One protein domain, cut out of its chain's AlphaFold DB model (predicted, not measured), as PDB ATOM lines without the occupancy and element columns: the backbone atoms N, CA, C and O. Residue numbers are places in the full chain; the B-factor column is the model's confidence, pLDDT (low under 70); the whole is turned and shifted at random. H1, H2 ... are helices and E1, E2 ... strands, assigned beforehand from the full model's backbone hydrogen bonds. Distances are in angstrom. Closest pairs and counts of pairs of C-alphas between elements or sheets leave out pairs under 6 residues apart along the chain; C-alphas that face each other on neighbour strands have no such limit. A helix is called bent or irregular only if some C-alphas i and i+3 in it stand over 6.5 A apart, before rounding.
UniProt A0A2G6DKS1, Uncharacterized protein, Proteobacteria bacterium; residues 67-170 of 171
ATOM      1  N   GLN A  67     170.047 223.819 123.435       65.81
ATOM      2  CA  GLN A  67     171.282 224.613 123.554       65.81
ATOM      3  C   GLN A  67     172.564 223.773 123.676       65.81
ATOM      4  O   GLN A  67     173.642 224.262 123.352       65.81
ATOM      5  N   ALA A  68     172.467 222.513 124.104       75.06
ATOM      6  CA  ALA A  68     173.572 221.560 124.064       75.06
ATOM      7  C   ALA A  68     173.025 220.129 123.994       75.06
ATOM      8  O   ALA A  68     172.075 219.791 124.702       75.06
ATOM      9  N   GLU A  69     173.612 219.310 123.122       84.06
ATOM     10  CA  GLU A  69     173.271 217.900 122.928       84.06
ATOM     11  C   GLU A  69     174.549 217.060 123.043       84.06
ATOM     12  O   GLU A  69     175.497 217.242 122.282       84.06
ATOM     13  N   THR A  70     174.556 216.116 123.979       88.06
ATOM     14  CA  THR A  70     175.630 215.139 124.159       88.06
ATOM     15  C   THR A  70     175.079 213.758 123.846       88.06
ATOM     16  O   THR A  70     174.210 213.245 124.552       88.06
ATOM     17  N   LYS A  71     175.598 213.130 122.789       91.25
ATOM     18  CA  LYS A  71     175.243 211.761 122.387       91.25
ATOM     19  C   LYS A  71     176.276 210.785 122.925       91.25
ATOM     20  O   LYS A  71     177.474 211.036 122.823       91.25
ATOM     21  N   PHE A  72     175.821 209.668 123.479       92.50
ATOM     22  CA  PHE A  72     176.703 208.651 124.040       92.50
ATOM     23  C   PHE A  72     176.082 207.256 123.972       92.50
ATOM     24  O   PHE A  72     174.898 207.080 123.682       92.50
ATOM     25  N   MET A  73     176.915 206.250 124.220       90.75
ATOM     26  CA  MET A  73     176.494 204.857 124.274       90.75
ATOM     27  C   MET A  73     176.429 204.413 125.729       90.75
ATOM     28  O   MET A  73     177.427 204.480 126.442       90.75
ATOM     29  N   VAL A  74     175.266 203.927 126.146       88.62
ATOM     30  CA  VAL A  74     175.109 203.206 127.402       88.62
ATOM     31  C   VAL A  74     175.546 201.771 127.170       88.62
ATOM     32  O   VAL A  74     174.919 201.044 126.397       88.62
ATOM     33  N   LYS A  75     176.640 201.359 127.811       88.75
ATOM     34  CA  LYS A  75     177.034 199.949 127.823       88.75
ATOM     35  C   LYS A  75     175.990 199.155 128.603       88.75
ATOM     36  O   LYS A  75     175.691 199.505 129.738       88.75
ATOM     37  N   ASN A  76     175.428 198.121 127.984       82.75
ATOM     38  CA  ASN A  76     174.577 197.130 128.636       82.75
ATOM     39  C   ASN A  76     175.001 195.740 128.137       82.75
ATOM     40  O   ASN A  76     174.425 195.187 127.197       82.75
ATOM     41  N   GLY A  77     176.102 195.225 128.689       78.19
ATOM     42  CA  GLY A  77     176.777 194.035 128.164       78.19
ATOM     43  C   GLY A  77     177.476 194.301 126.822       78.19
ATOM     44  O   GLY A  77     178.193 195.290 126.677       78.19
ATOM     45  N   ILE A  78     177.282 193.408 125.841       69.00
ATOM     46  CA  ILE A  78     177.922 193.481 124.506       69.00
ATOM     47  C   ILE A  78     177.227 194.512 123.596       69.00
ATOM     48  O   ILE A  78     177.840 195.064 122.685       69.00
ATOM     49  N   ASN A  79     175.958 194.823 123.871       81.44
ATOM     50  CA  ASN A  79     175.165 195.733 123.056       81.44
ATOM     51  C   ASN A  79     175.173 197.135 123.676       81.44
ATOM     52  O   ASN A  79     174.711 197.349 124.796       81.44
ATOM     53  N   GLY A  80     175.705 198.111 122.940       88.50
ATOM     54  CA  GLY A  80     175.592 199.517 123.316       88.50
ATOM     55  C   GLY A  80     174.204 200.060 122.972       88.50
ATOM     56  O   GLY A  80     173.741 199.908 121.842       88.50
ATOM     57  N   ILE A  81     173.565 200.755 123.911       92.12
ATOM     58  CA  ILE A  81     172.291 201.451 123.695       92.12
ATOM     59  C   ILE A  81     172.580 202.932 123.454       92.12
ATOM     60  O   ILE A  81     173.314 203.558 124.213       92.12
ATOM     61  N   ARG A  82     172.007 203.517 122.399       93.50
ATOM     62  CA  ARG A  82     172.161 204.953 122.127       93.50
ATOM     63  C   ARG A  82     171.383 205.762 123.157       93.50
ATOM     64  O   ARG A  82     170.183 205.551 123.321       93.50
ATOM     65  N   ALA A  83     172.052 206.704 123.805       95.94
ATOM     66  CA  ALA A  83     171.430 207.697 124.660       95.94
ATOM     67  C   ALA A  83     171.866 209.103 124.241       95.94
ATOM     68  O   ALA A  83     172.949 209.316 123.691       95.94
ATOM     69  N   GLN A  84     170.999 210.069 124.503       95.62
ATOM     70  CA  GLN A  84     171.262 211.477 124.264       95.62
ATOM     71  C   GLN A  84     170.838 212.276 125.487       95.62
ATOM     72  O   GLN A  84     169.728 212.116 125.994       95.62
ATOM     73  N   VAL A  85     171.747 213.114 125.969       95.75
ATOM     74  CA  VAL A  85     171.460 214.139 126.966       95.75
ATOM     75  C   VAL A  85     171.324 215.451 126.229       95.75
ATOM     76  O   VAL A  85     172.139 215.762 125.362       95.75
ATOM     77  N   TYR A  86     170.319 216.233 126.575       92.75
ATOM     78  CA  TYR A  86     170.206 217.587 126.067       92.75
ATOM     79  C   TYR A  86     169.639 218.511 127.134       92.75
ATOM     80  O   TYR A  86     168.982 218.092 128.092       92.75
ATOM     81  N   LEU A  87     169.946 219.786 126.955       92.00
ATOM     82  CA  LEU A  87     169.492 220.856 127.819       92.00
ATOM     83  C   LEU A  87     168.254 221.486 127.190       92.00
ATOM     84  O   LEU A  87     168.308 221.950 126.046       92.00
ATOM     85  N   LEU A  88     167.155 221.490 127.937       90.94
ATOM     86  CA  LEU A  88     165.921 222.165 127.565       90.94
ATOM     87  C   LEU A  88     165.620 223.229 128.615       90.94
ATOM     88  O   LEU A  88     165.346 222.894 129.765       90.94
ATOM     89  N   GLU A  89     165.689 224.496 128.209       87.94
ATOM     90  CA  GLU A  89     165.554 225.654 129.099       87.94
ATOM     91  C   GLU A  89     166.571 225.592 130.252       87.94
ATOM     92  O   GLU A  89     167.755 225.869 130.063       87.94
ATOM     93  N   THR A  90     166.125 225.194 131.440       92.19
ATOM     94  CA  THR A  90     166.937 225.027 132.649       92.19
ATOM     95  C   THR A  90     166.960 223.580 133.128       92.19
ATOM     96  O   THR A  90     167.349 223.325 134.256       92.19
ATOM     97  N   SER A  91     166.543 222.616 132.311       95.00
ATOM     98  CA  SER A  91     166.449 221.205 132.688       95.00
ATOM     99  C   SER A  91     167.412 220.346 131.883       95.00
ATOM    100  O   SER A  91     167.548 220.496 130.667       95.00
ATOM    101  N   ILE A  92     168.051 219.398 132.562       96.19
ATOM    102  CA  ILE A  92     168.818 218.329 131.932       96.19
ATOM    103  C   ILE A  92     167.879 217.158 131.722       96.19
ATOM    104  O   ILE A  92     167.333 216.594 132.676       96.19
ATOM    105  N   MET A  93     167.707 216.787 130.463       96.81
ATOM    106  CA  MET A  93     166.882 215.658 130.080       96.81
ATOM    107  C   MET A  93     167.743 214.590 129.422       96.81
ATOM    108  O   MET A  93     168.706 214.890 128.714       96.81
ATOM    109  N   VAL A  94     167.379 213.332 129.643       96.88
ATOM    110  CA  VAL A  94     168.008 212.189 128.986       96.88
ATOM    111  C   VAL A  94     166.965 211.380 128.241       96.88
ATOM    112  O   VAL A  94     165.875 211.110 128.742       96.88
ATOM    113  N   GLN A  95     167.320 210.978 127.031       96.44
ATOM    114  CA  GLN A  95     166.542 210.067 126.215       96.44
ATOM    115  C   GLN A  95     167.390 208.845 125.885       96.44
ATOM    116  O   GLN A  95     168.522 208.972 125.419       96.44
ATOM    117  N   VAL A  96     166.831 207.661 126.119       96.25
ATOM    118  CA  VAL A  96     167.475 206.381 125.824       96.25
ATOM    119  C   VAL A  96     166.700 205.702 124.702       96.25
ATOM    120  O   VAL A  96     165.505 205.439 124.839       96.25
ATOM    121  N   ALA A  97     167.378 205.413 123.592       93.56
ATOM    122  CA  ALA A  97     166.780 204.856 122.384       93.56
ATOM    123  C   ALA A  97     165.497 205.617 121.976       93.56
ATOM    124  O   ALA A  97     165.520 206.839 121.839       93.56
ATOM    125  N   ASN A  98     164.382 204.902 121.811       92.25
ATOM    126  CA  ASN A  98     163.089 205.458 121.399       92.25
ATOM    127  C   ASN A  98     162.151 205.745 122.581       92.25
ATOM    128  O   ASN A  98     160.950 205.922 122.386       92.25
ATOM    129  N   GLN A  99     162.661 205.742 123.813       93.81
ATOM    130  CA  GLN A  99     161.824 206.004 124.975       93.81
ATOM    131  C   GLN A  99     161.528 207.503 125.132       93.81
ATOM    132  O   GLN A  99     162.311 208.333 124.659       93.81
ATOM    133  N   PRO A 100     160.421 207.869 125.806       94.38
ATOM    134  CA  PRO A 100     160.174 209.246 126.196       94.38
ATOM    135  C   PRO A 100     161.328 209.765 127.054       94.38
ATOM    136  O   PRO A 100     161.830 209.027 127.910       94.38
ATOM    137  N   PRO A 101     161.752 211.015 126.861       95.88
ATOM    138  CA  PRO A 101     162.802 211.555 127.692       95.88
ATOM    139  C   PRO A 101     162.365 211.792 129.130       95.88
ATOM    140  O   PRO A 101     161.205 212.110 129.398       95.88
ATOM    141  N   ILE A 102     163.326 211.704 130.042       96.88
ATOM    142  CA  ILE A 102     163.117 211.977 131.461       96.88
ATOM    143  C   ILE A 102     163.965 213.165 131.900       96.88
ATOM    144  O   ILE A 102     165.107 213.322 131.464       96.88
ATOM    145  N   THR A 103     163.409 213.989 132.780       96.81
ATOM    146  CA  THR A 103     164.144 215.063 133.451       96.81
ATOM    147  C   THR A 103     164.944 214.478 134.606       96.81
ATOM    148  O   THR A 103     164.397 213.725 135.413       96.81
ATOM    149  N   LEU A 104     166.229 214.820 134.677       96.81
ATOM    150  CA  LEU A 104     167.121 214.369 135.745       96.81
ATOM    151  C   LEU A 104     167.388 215.457 136.779       96.81
ATOM    152  O   LEU A 104     167.346 215.174 137.969       96.81
ATOM    153  N   GLU A 105     167.680 216.679 136.326       96.75
ATOM    154  CA  GLU A 105     168.124 217.760 137.207       96.75
ATOM    155  C   GLU A 105     167.851 219.138 136.601       96.75
ATOM    156  O   GLU A 105     167.797 219.286 135.376       96.75
ATOM    157  N   THR A 106     167.738 220.149 137.462       96.31
ATOM    158  CA  THR A 106     167.677 221.555 137.052       96.31
ATOM    159  C   THR A 106     169.086 222.146 137.011       96.31
ATOM    160  O   THR A 106     169.866 222.043 137.954       96.31
ATOM    161  N   ILE A 107     169.417 222.804 135.911       94.56
ATOM    162  CA  ILE A 107     170.675 223.501 135.685       94.56
ATOM    163  C   ILE A 107     170.751 224.712 136.608       94.56
ATOM    164  O   ILE A 107     169.858 225.559 136.608       94.56
ATOM    165  N   TYR A 108     171.872 224.853 137.312       95.31
ATOM    166  CA  TYR A 108     172.225 226.097 137.988       95.31
ATOM    167  C   TYR A 108     173.016 227.001 137.018       95.31
ATOM    168  O   TYR A 108     174.182 226.709 136.725       95.31
ATOM    169  N   PRO A 109     172.430 228.097 136.483       93.12
ATOM    170  CA  PRO A 109     173.024 228.825 135.356       93.12
ATOM    171  C   PRO A 109     174.420 229.424 135.601       93.12
ATOM    172  O   PRO A 109     175.226 229.421 134.668       93.12
ATOM    173  N   PRO A 110     174.760 229.951 136.797       94.94
ATOM    174  CA  PRO A 110     176.119 230.420 137.074       94.94
ATOM    175  C   PRO A 110     177.160 229.301 136.963       94.94
ATOM    176  O   PRO A 110     178.209 229.491 136.351       94.94
ATOM    177  N   LEU A 111     176.841 228.116 137.486       95.19
ATOM    178  CA  LEU A 111     177.725 226.956 137.435       95.19
ATOM    179  C   LEU A 111     177.890 226.440 136.006       95.19
ATOM    180  O   LEU A 111     179.014 226.209 135.571       95.19
ATOM    181  N   TYR A 112     176.796 226.334 135.250       95.44
ATOM    182  CA  TYR A 112     176.854 225.909 133.852       95.44
ATOM    183  C   TYR A 112     177.692 226.856 132.987       95.44
ATOM    184  O   TYR A 112     178.523 226.398 132.210       95.44
ATOM    185  N   ARG A 113     177.542 228.178 133.156       93.94
ATOM    186  CA  ARG A 113     178.328 229.167 132.399       93.94
ATOM    187  C   ARG A 113     179.832 229.057 132.654       93.94
ATOM    188  O   ARG A 113     180.603 229.211 131.713       93.94
ATOM    189  N   GLY A 114     180.245 228.775 133.889       95.25
ATOM    190  CA  GLY A 114     181.663 228.616 134.232       95.25
ATOM    191  C   GLY A 114     182.257 227.250 133.871       95.25
ATOM    192  O   GLY A 114     183.470 227.139 133.724       95.25
ATOM    193  N   TRP A 115     181.421 226.214 133.739       95.56
ATOM    194  CA  TRP A 115     181.865 224.813 133.706       95.56
ATOM    195  C   TRP A 115     181.198 223.976 132.607       95.56
ATOM    196  O   TRP A 115     181.145 222.754 132.723       95.56
ATOM    197  N   SER A 116     180.690 224.595 131.539       94.00
ATOM    198  CA  SER A 116     179.852 223.943 130.515       94.00
ATOM    199  C   SER A 116     180.472 222.672 129.918       94.00
ATOM    200  O   SER A 116     179.801 221.646 129.830       94.00
ATOM    201  N   SER A 117     181.770 222.694 129.597       93.81
ATOM    202  CA  SER A 117     182.501 221.546 129.033       93.81
ATOM    203  C   SER A 117     182.690 220.378 130.007       93.81
ATOM    204  O   SER A 117     183.010 219.267 129.594       93.81
ATOM    205  N   GLN A 118     182.503 220.617 131.304       95.19
ATOM    206  CA  GLN A 118     182.694 219.644 132.381       95.19
ATOM    207  C   GLN A 118     181.406 219.384 133.165       95.19
ATOM    208  O   GLN A 118     181.436 218.637 134.146       95.19
ATOM    209  N   TYR A 119     180.302 220.016 132.759       96.00
ATOM    210  CA  TYR A 119     179.037 220.004 133.480       96.00
ATOM    211  C   TYR A 119     178.366 218.635 133.422       96.00
ATOM    212  O   TYR A 119     177.766 218.193 134.398       96.00
ATOM    213  N   ILE A 120     178.512 217.948 132.289       96.31
ATOM    214  CA  ILE A 120     178.005 216.598 132.067       96.31
ATOM    215  C   ILE A 120     179.196 215.680 131.810       96.31
ATOM    216  O   ILE A 120     180.032 215.958 130.951       96.31
ATOM    217  N   LYS A 121     179.259 214.564 132.535       96.62
ATOM    218  CA  LYS A 121     180.224 213.486 132.310       96.62
ATOM    219  C   LYS A 121     179.496 212.164 132.119       96.62
ATOM    220  O   LYS A 121     178.454 211.922 132.717       96.62
ATOM    221  N   VAL A 122     180.077 211.304 131.294       96.38
ATOM    222  CA  VAL A 122     179.537 209.983 130.970       96.38
ATOM    223  C   VAL A 122     180.636 208.961 131.213       96.38
ATOM    224  O   VAL A 122     181.673 208.994 130.548       96.38
ATOM    225  N   ARG A 123     180.435 208.083 132.194       96.19
ATOM    226  CA  ARG A 123     181.387 207.032 132.566       96.19
ATOM    227  C   ARG A 123     180.683 206.016 133.457       96.19
ATOM    228  O   ARG A 123     179.708 206.350 134.104       96.19
ATOM    229  N   ASP A 124     181.206 204.805 133.512       96.44
ATOM    230  CA  ASP A 124     180.906 203.861 134.587       96.44
ATOM    231  C   ASP A 124     181.599 204.331 135.886       96.44
ATOM    232  O   ASP A 124     182.833 204.253 136.002       96.44
ATOM    233  N   PHE A 125     180.843 204.932 136.811       96.75
ATOM    234  CA  PHE A 125     181.410 205.480 138.045       96.75
ATOM    235  C   PHE A 125     181.483 204.429 139.150       96.75
ATOM    236  O   PHE A 125     182.425 204.484 139.946       96.75
ATOM    237  N   ASP A 126     180.553 203.481 139.222       95.75
ATOM    238  CA  ASP A 126     180.546 202.449 140.268       95.75
ATOM    239  C   ASP A 126     181.098 201.082 139.843       95.75
ATOM    240  O   ASP A 126     181.240 200.199 140.687       95.75
ATOM    241  N   ARG A 127     181.580 200.975 138.602       95.38
ATOM    242  CA  ARG A 127     182.255 199.806 138.022       95.38
ATOM    243  C   ARG A 127     181.337 198.596 137.880       95.38
ATOM    244  O   ARG A 127     181.810 197.463 137.985       95.38
ATOM    245  N   ASP A 128     180.049 198.822 137.644       94.81
ATOM    246  CA  ASP A 128     179.079 197.753 137.394       94.81
ATOM    247  C   ASP A 128     179.031 197.304 135.918       94.81
ATOM    248  O   ASP A 128     178.300 196.375 135.567       94.81
ATOM    249  N   GLY A 129     179.843 197.924 135.052       94.25
ATOM    250  CA  GLY A 129     179.901 197.649 133.618       94.25
ATOM    251  C   GLY A 129     178.862 198.420 132.800       94.25
ATOM    252  O   GLY A 129     178.878 198.331 131.565       94.25
ATOM    253  N   LEU A 130     177.991 199.191 133.451       95.19
ATOM    254  CA  LEU A 130     177.010 200.065 132.830       95.19
ATOM    255  C   LEU A 130     177.522 201.505 132.817       95.19
ATOM    256  O   LEU A 130     178.356 201.933 133.603       95.19
ATOM    257  N   THR A 131     177.076 202.273 131.830       96.62
ATOM    258  CA  THR A 131     177.469 203.682 131.732       96.62
ATOM    259  C   THR A 131     176.512 204.548 132.532       96.62
ATOM    260  O   THR A 131     175.314 204.564 132.248       96.62
ATOM    261  N   ASP A 132     177.056 205.330 133.454       97.31
ATOM    262  CA  ASP A 132     176.303 206.299 134.235       97.31
ATOM    263  C   ASP A 132     176.409 207.706 133.642       97.31
ATOM    264  O   ASP A 132     177.301 208.033 132.843       97.31
ATOM    265  N   LEU A 133     175.505 208.569 134.103       97.88
ATOM    266  CA  LEU A 133     175.541 209.998 133.841       97.88
ATOM    267  C   LEU A 133     175.904 210.758 135.116       97.88
ATOM    268  O   LEU A 133     175.312 210.542 136.170       97.88
ATOM    269  N   ALA A 134     176.839 211.691 135.004       98.12
ATOM    270  CA  ALA A 134     177.256 212.583 136.072       98.12
ATOM    271  C   ALA A 134     176.930 214.034 135.715       98.12
ATOM    272  O   ALA A 134     177.324 214.513 134.652       98.12
ATOM    273  N   ILE A 135     176.249 214.735 136.621       97.69
ATOM    274  CA  ILE A 135     175.874 216.147 136.483       97.69
ATOM    275  C   ILE A 135     176.577 216.949 137.575       97.69
ATOM    276  O   ILE A 135     176.462 216.622 138.755       97.69
ATOM    277  N   LEU A 136     177.315 217.989 137.192       97.75
ATOM    278  CA  LEU A 136     178.061 218.833 138.120       97.75
ATOM    279  C   LEU A 136     177.101 219.602 139.041       97.75
ATOM    280  O   LEU A 136     176.290 220.402 138.576       97.75
ATOM    281  N   GLN A 137     177.221 219.370 140.347       97.75
ATOM    282  CA  GLN A 137     176.383 219.982 141.385       97.75
ATOM    283  C   GLN A 137     177.074 221.162 142.056       97.75
ATOM    284  O   GLN A 137     176.452 222.181 142.345       97.75
ATOM    285  N   SER A 138     178.371 221.029 142.318       97.44
ATOM    286  CA  SER A 138     179.137 222.057 143.007       97.44
ATOM    287  C   SER A 138     180.609 222.008 142.636       97.44
ATOM    288  O   SER A 138     181.141 221.004 142.152       97.44
ATOM    289  N   VAL A 139     181.258 223.145 142.857       97.12
ATOM    290  CA  VAL A 139     182.677 223.351 142.608       97.12
ATOM    291  C   VAL A 139     183.257 224.071 143.818       97.12
ATOM    292  O   VAL A 139     182.743 225.108 144.233       97.12
ATOM    293  N   GLY A 140     184.306 223.505 144.405       94.56
ATOM    294  CA  GLY A 140     185.043 224.114 145.505       94.56
ATOM    295  C   GLY A 140     185.933 225.272 145.050       94.56
ATOM    296  O   GLY A 140     186.079 225.555 143.860       94.56
ATOM    297  N   HIS A 141     186.564 225.933 146.018       92.38
ATOM    298  CA  HIS A 141     187.445 227.070 145.757       92.38
ATOM    299  C   HIS A 141     188.549 226.717 144.741       92.38
ATOM    300  O   HIS A 141     189.163 225.652 144.817       92.38
ATOM    301  N   GLY A 142     188.765 227.595 143.758       90.62
ATOM    302  CA  GLY A 142     189.760 227.400 142.698       90.62
ATOM    303  C   GLY A 142     189.389 226.379 141.614       90.62
ATOM    304  O   GLY A 142     190.169 226.186 140.689       90.62
ATOM    305  N   GLY A 143     188.221 225.732 141.678       91.44
ATOM    306  CA  GLY A 143     187.744 224.898 140.571       91.44
ATOM    307  C   GLY A 143     188.187 223.431 140.577       91.44
ATOM    308  O   GLY A 143     187.711 222.631 139.774       91.44
ATOM    309  N   TYR A 144     189.082 223.052 141.488       90.88
ATOM    310  CA  TYR A 144     189.671 221.710 141.506       90.88
ATOM    311  C   TYR A 144     188.725 220.658 142.095       90.88
ATOM    312  O   TYR A 144     188.641 219.541 141.582       90.88
ATOM    313  N   ASN A 145     187.968 221.040 143.127       95.00
ATOM    314  CA  ASN A 145     187.066 220.143 143.839       95.00
ATOM    315  C   ASN A 145     185.674 220.136 143.206       95.00
ATOM    316  O   ASN A 145     184.803 220.904 143.605       95.00
ATOM    317  N   ARG A 146     185.465 219.293 142.198       96.31
ATOM    318  CA  ARG A 146     184.181 219.174 141.486       96.31
ATOM    319  C   ARG A 146     183.386 218.010 142.046       96.31
ATOM    320  O   ARG A 146     183.905 216.897 142.061       96.31
ATOM    321  N   CYS A 147     182.147 218.257 142.457       97.81
ATOM    322  CA  CYS A 147     181.237 217.228 142.949       97.81
ATOM    323  C   CYS A 147     180.077 217.025 141.976       97.81
ATOM    324  O   CYS A 147     179.415 217.977 141.558       97.81
ATOM    325  N   TYR A 148     179.843 215.767 141.622       98.38
ATOM    326  CA  TYR A 148     178.866 215.344 140.633       98.38
ATOM    327  C   TYR A 148     177.757 214.520 141.281       98.38
ATOM    328  O   TYR A 148     178.046 213.614 142.061       98.38
ATOM    329  N   ALA A 149     176.510 214.780 140.890       98.19
ATOM    330  CA  ALA A 149     175.388 213.878 141.107       98.19
ATOM    331  C   ALA A 149     175.423 212.772 140.049       98.19
ATOM    332  O   ALA A 149     175.444 213.064 138.852       98.19
ATOM    333  N   ILE A 150     175.427 211.515 140.489       98.31
ATOM    334  CA  ILE A 150     175.497 210.338 139.623       98.31
ATOM    335  C   ILE A 150     174.107 209.720 139.465       98.31
ATOM    336  O   ILE A 150     173.417 209.431 140.449       98.31
ATOM    337  N   TYR A 151     173.712 209.482 138.219       98.38
ATOM    338  CA  TYR A 151     172.461 208.846 137.825       98.38
ATOM    339  C   TYR A 151     172.799 207.536 137.126       98.38
ATOM    340  O   TYR A 151     173.359 207.531 136.027       98.38
ATOM    341  N   ARG A 152     172.448 206.425 137.777       97.88
ATOM    342  CA  ARG A 152     172.683 205.088 137.238       97.88
ATOM    343  C   ARG A 152     171.671 204.728 136.168       97.88
ATOM    344  O   ARG A 152     170.477 205.038 136.295       97.88
ATOM    345  N   TYR A 153     172.144 204.009 135.161       97.31
ATOM    346  CA  TYR A 153     171.272 203.329 134.220       97.31
ATOM    347  C   TYR A 153     170.598 202.127 134.896       97.31
ATOM    348  O   TYR A 153     171.241 201.347 135.594       97.31
ATOM    349  N   ASN A 154     169.289 201.974 134.710       96.31
ATOM    350  CA  ASN A 154     168.543 200.815 135.178       96.31
ATOM    351  C   ASN A 154     168.194 199.913 133.982       96.31
ATOM    352  O   ASN A 154     167.270 200.240 133.227       96.31
ATOM    353  N   PRO A 155     168.873 198.762 133.812       94.75
ATOM    354  CA  PRO A 155     168.625 197.872 132.681       94.75
ATOM    355  C   PRO A 155     167.227 197.243 132.721       94.75
ATOM    356  O   PRO A 155     166.693 196.905 131.670       94.75
ATOM    357  N   ALA A 156     166.599 197.140 133.899       95.00
ATOM    358  CA  ALA A 156     165.252 196.589 134.024       95.00
ATOM    359  C   ALA A 156     164.179 197.524 133.443       95.00
ATOM    360  O   ALA A 156     163.184 197.054 132.900       95.00
ATOM    361  N   THR A 157     164.369 198.845 133.543       95.81
ATOM    362  CA  THR A 157     163.427 199.837 132.986       95.81
ATOM    363  C   THR A 157     163.881 200.391 131.637       95.81
ATOM    364  O   THR A 157     163.105 201.041 130.939       95.81
ATOM    365  N   GLY A 158     165.141 200.167 131.264       95.44
ATOM    366  CA  GLY A 158     165.737 200.747 130.069       95.44
ATOM    367  C   GLY A 158     165.979 202.258 130.174       95.44
ATOM    368  O   GLY A 158     166.150 202.912 129.146       95.44
ATOM    369  N   GLN A 159     165.991 202.819 131.389       97.00
ATOM    370  CA  GLN A 159     166.095 204.261 131.649       97.00
ATOM    371  C   GLN A 159     167.123 204.576 132.728       97.00
ATOM    372  O   GLN A 159     167.431 203.743 133.578       97.00
ATOM    373  N   PHE A 160     167.600 205.819 132.747       97.50
ATOM    374  CA  PHE A 160     168.275 206.361 133.922       97.50
ATOM    375  C   PHE A 160     167.288 206.534 135.078       97.50
ATOM    376  O   PHE A 160     166.096 206.768 134.874       97.50
ATOM    377  N   ARG A 161     167.773 206.429 136.314       97.38
ATOM    378  CA  ARG A 161     166.960 206.779 137.484       97.38
ATOM    379  C   ARG A 161     166.681 208.281 137.466       97.38
ATOM    380  O   ARG A 161     167.610 209.059 137.319       97.38
ATOM    381  N   SER A 162     165.429 208.694 137.669       96.31
ATOM    382  CA  SER A 162     165.072 210.121 137.794       96.31
ATOM    383  C   SER A 162     165.562 210.748 139.100       96.31
ATOM    384  O   SER A 162     165.665 211.961 139.215       96.31
ATOM    385  N   LYS A 163     165.869 209.915 140.099       96.88
ATOM    386  CA  LYS A 163     166.500 210.337 141.347       96.88
ATOM    387  C   LYS A 163     167.996 210.077 141.278       96.88
ATOM    388  O   LYS A 163     168.422 209.002 140.845       96.88
ATOM    389  N   LYS A 164     168.762 211.034 141.801       97.19
ATOM    390  CA  LYS A 164     170.190 210.875 142.064       97.19
ATOM    391  C   LYS A 164     170.451 209.574 142.827       97.19
ATOM    392  O   LYS A 164     169.755 209.265 143.792       97.19
ATOM    393  N   SER A 165     171.453 208.822 142.378       97.31
ATOM    394  CA  SER A 165     171.867 207.564 143.007       97.31
ATOM    395  C   SER A 165     172.879 207.811 144.124       97.31
ATOM    396  O   SER A 165     172.687 207.327 145.234       97.31
ATOM    397  N   PHE A 166     173.927 208.589 143.848       97.88
ATOM    398  CA  PHE A 166     174.942 209.002 144.822       97.88
ATOM    399  C   PHE A 166     175.704 210.235 144.314       97.88
ATOM    400  O   PHE A 166     175.529 210.641 143.165       97.88
ATOM    401  N   ASP A 167     176.539 210.828 145.165       97.56
ATOM    402  CA  ASP A 167     177.451 211.911 144.792       97.56
ATOM    403  C   ASP A 167     178.883 211.398 144.649       97.56
ATOM    404  O   ASP A 167     179.296 210.465 145.343       97.56
ATOM    405  N   ARG A 168     179.673 212.034 143.781       97.19
ATOM    406  CA  ARG A 168     181.107 211.768 143.690       97.19
ATOM    407  C   ARG A 168     181.909 213.022 143.393       97.19
ATOM    408  O   ARG A 168     181.638 213.725 142.422       97.19
ATOM    409  N   CYS A 169     182.917 213.276 144.219       96.38
ATOM    410  CA  CYS A 169     183.824 214.403 144.050       96.38
ATOM    411  C   CYS A 169     185.168 213.949 143.466       96.38
ATOM    412  O   CYS A 169     185.578 212.807 143.673       96.38
ATOM    413  N   ASN A 170     185.855 214.852 142.764       92.19
ATOM    414  CA  ASN A 170     187.216 214.655 142.243       92.19
ATOM    415  C   ASN A 170     187.344 213.496 141.238       92.19
ATOM    416  O   ASN A 170     188.296 212.717 141.276       92.19
TER     417      ASN A 170
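Overview. This is residues 67 to 170 of the 171 residues of an uncharacterized protein of Proteobacteria bacterium (UniProt A0A2G6DKS1). Two twisted four-stranded sheets lie face to face as a sandwich, with the short helix H1 at one end, where the chain passes from E4 to E5. Toward the other end, residues 152 to 165 form a long link. The printed part has 104 residues, in the order E1 E2 E3 E4 H1 E5 E6 E7 E8. Each sheet is antiparallel and follows chain order, the class is mostly strand, and the whole is compact, with a radius of gyration of the C-alphas of 13.3 A and spans of 40 by 30 by 20 A.

Along the chain. E1, residues 67 to 76, begins at C-alpha 67 (171.282, 224.613, 123.554) and measures 28.1 A. E2, 79 to 88, measures 28.4 A; E3 is 91 to 96 and E4 102 to 106. H1, 109 to 118, is irregular: C-alphas 114 and 117 are 8.8 A apart. E5 is 120 to 123, E6, 132 to 139, measures 20.0 A, E7 is 146 to 151, and E8, 166 to 169, ends at C-alpha 169 (183.824, 214.403, 144.050).

Arrangement. E1 to E4 form a meander, each strand the antiparallel neighbour of the one before, with N 72 and O 83 at 2.9 A, N 86 and O 93 at 3.0 A and N 92 and O 105 at 2.8 A. E5 to E8 form another, with N 121 and O 134 at 2.9 A, N 149 and O 135 at 2.8 A and N 148 and O 168 at 2.8 A. The parts of the two sheets that face each other are 10.3 A apart centre to centre, and the best planes of these parts are 21 degrees apart. The closest C-alphas of E1 and E5, Phe 72 and Val 122, are 7.6 A apart. H1 is on the second sheet at a height of 9.1 A; 4 of its 6 O i to N i+4 pairs are within hydrogen-bond range.

Size, cuts and confidence. The C-alphas farthest apart, Ile 78 and His 141, are 40.9 A apart. The printed part has no cut. The link E7 to E8 is long. Residues 67 and 78 have pLDDT under 70.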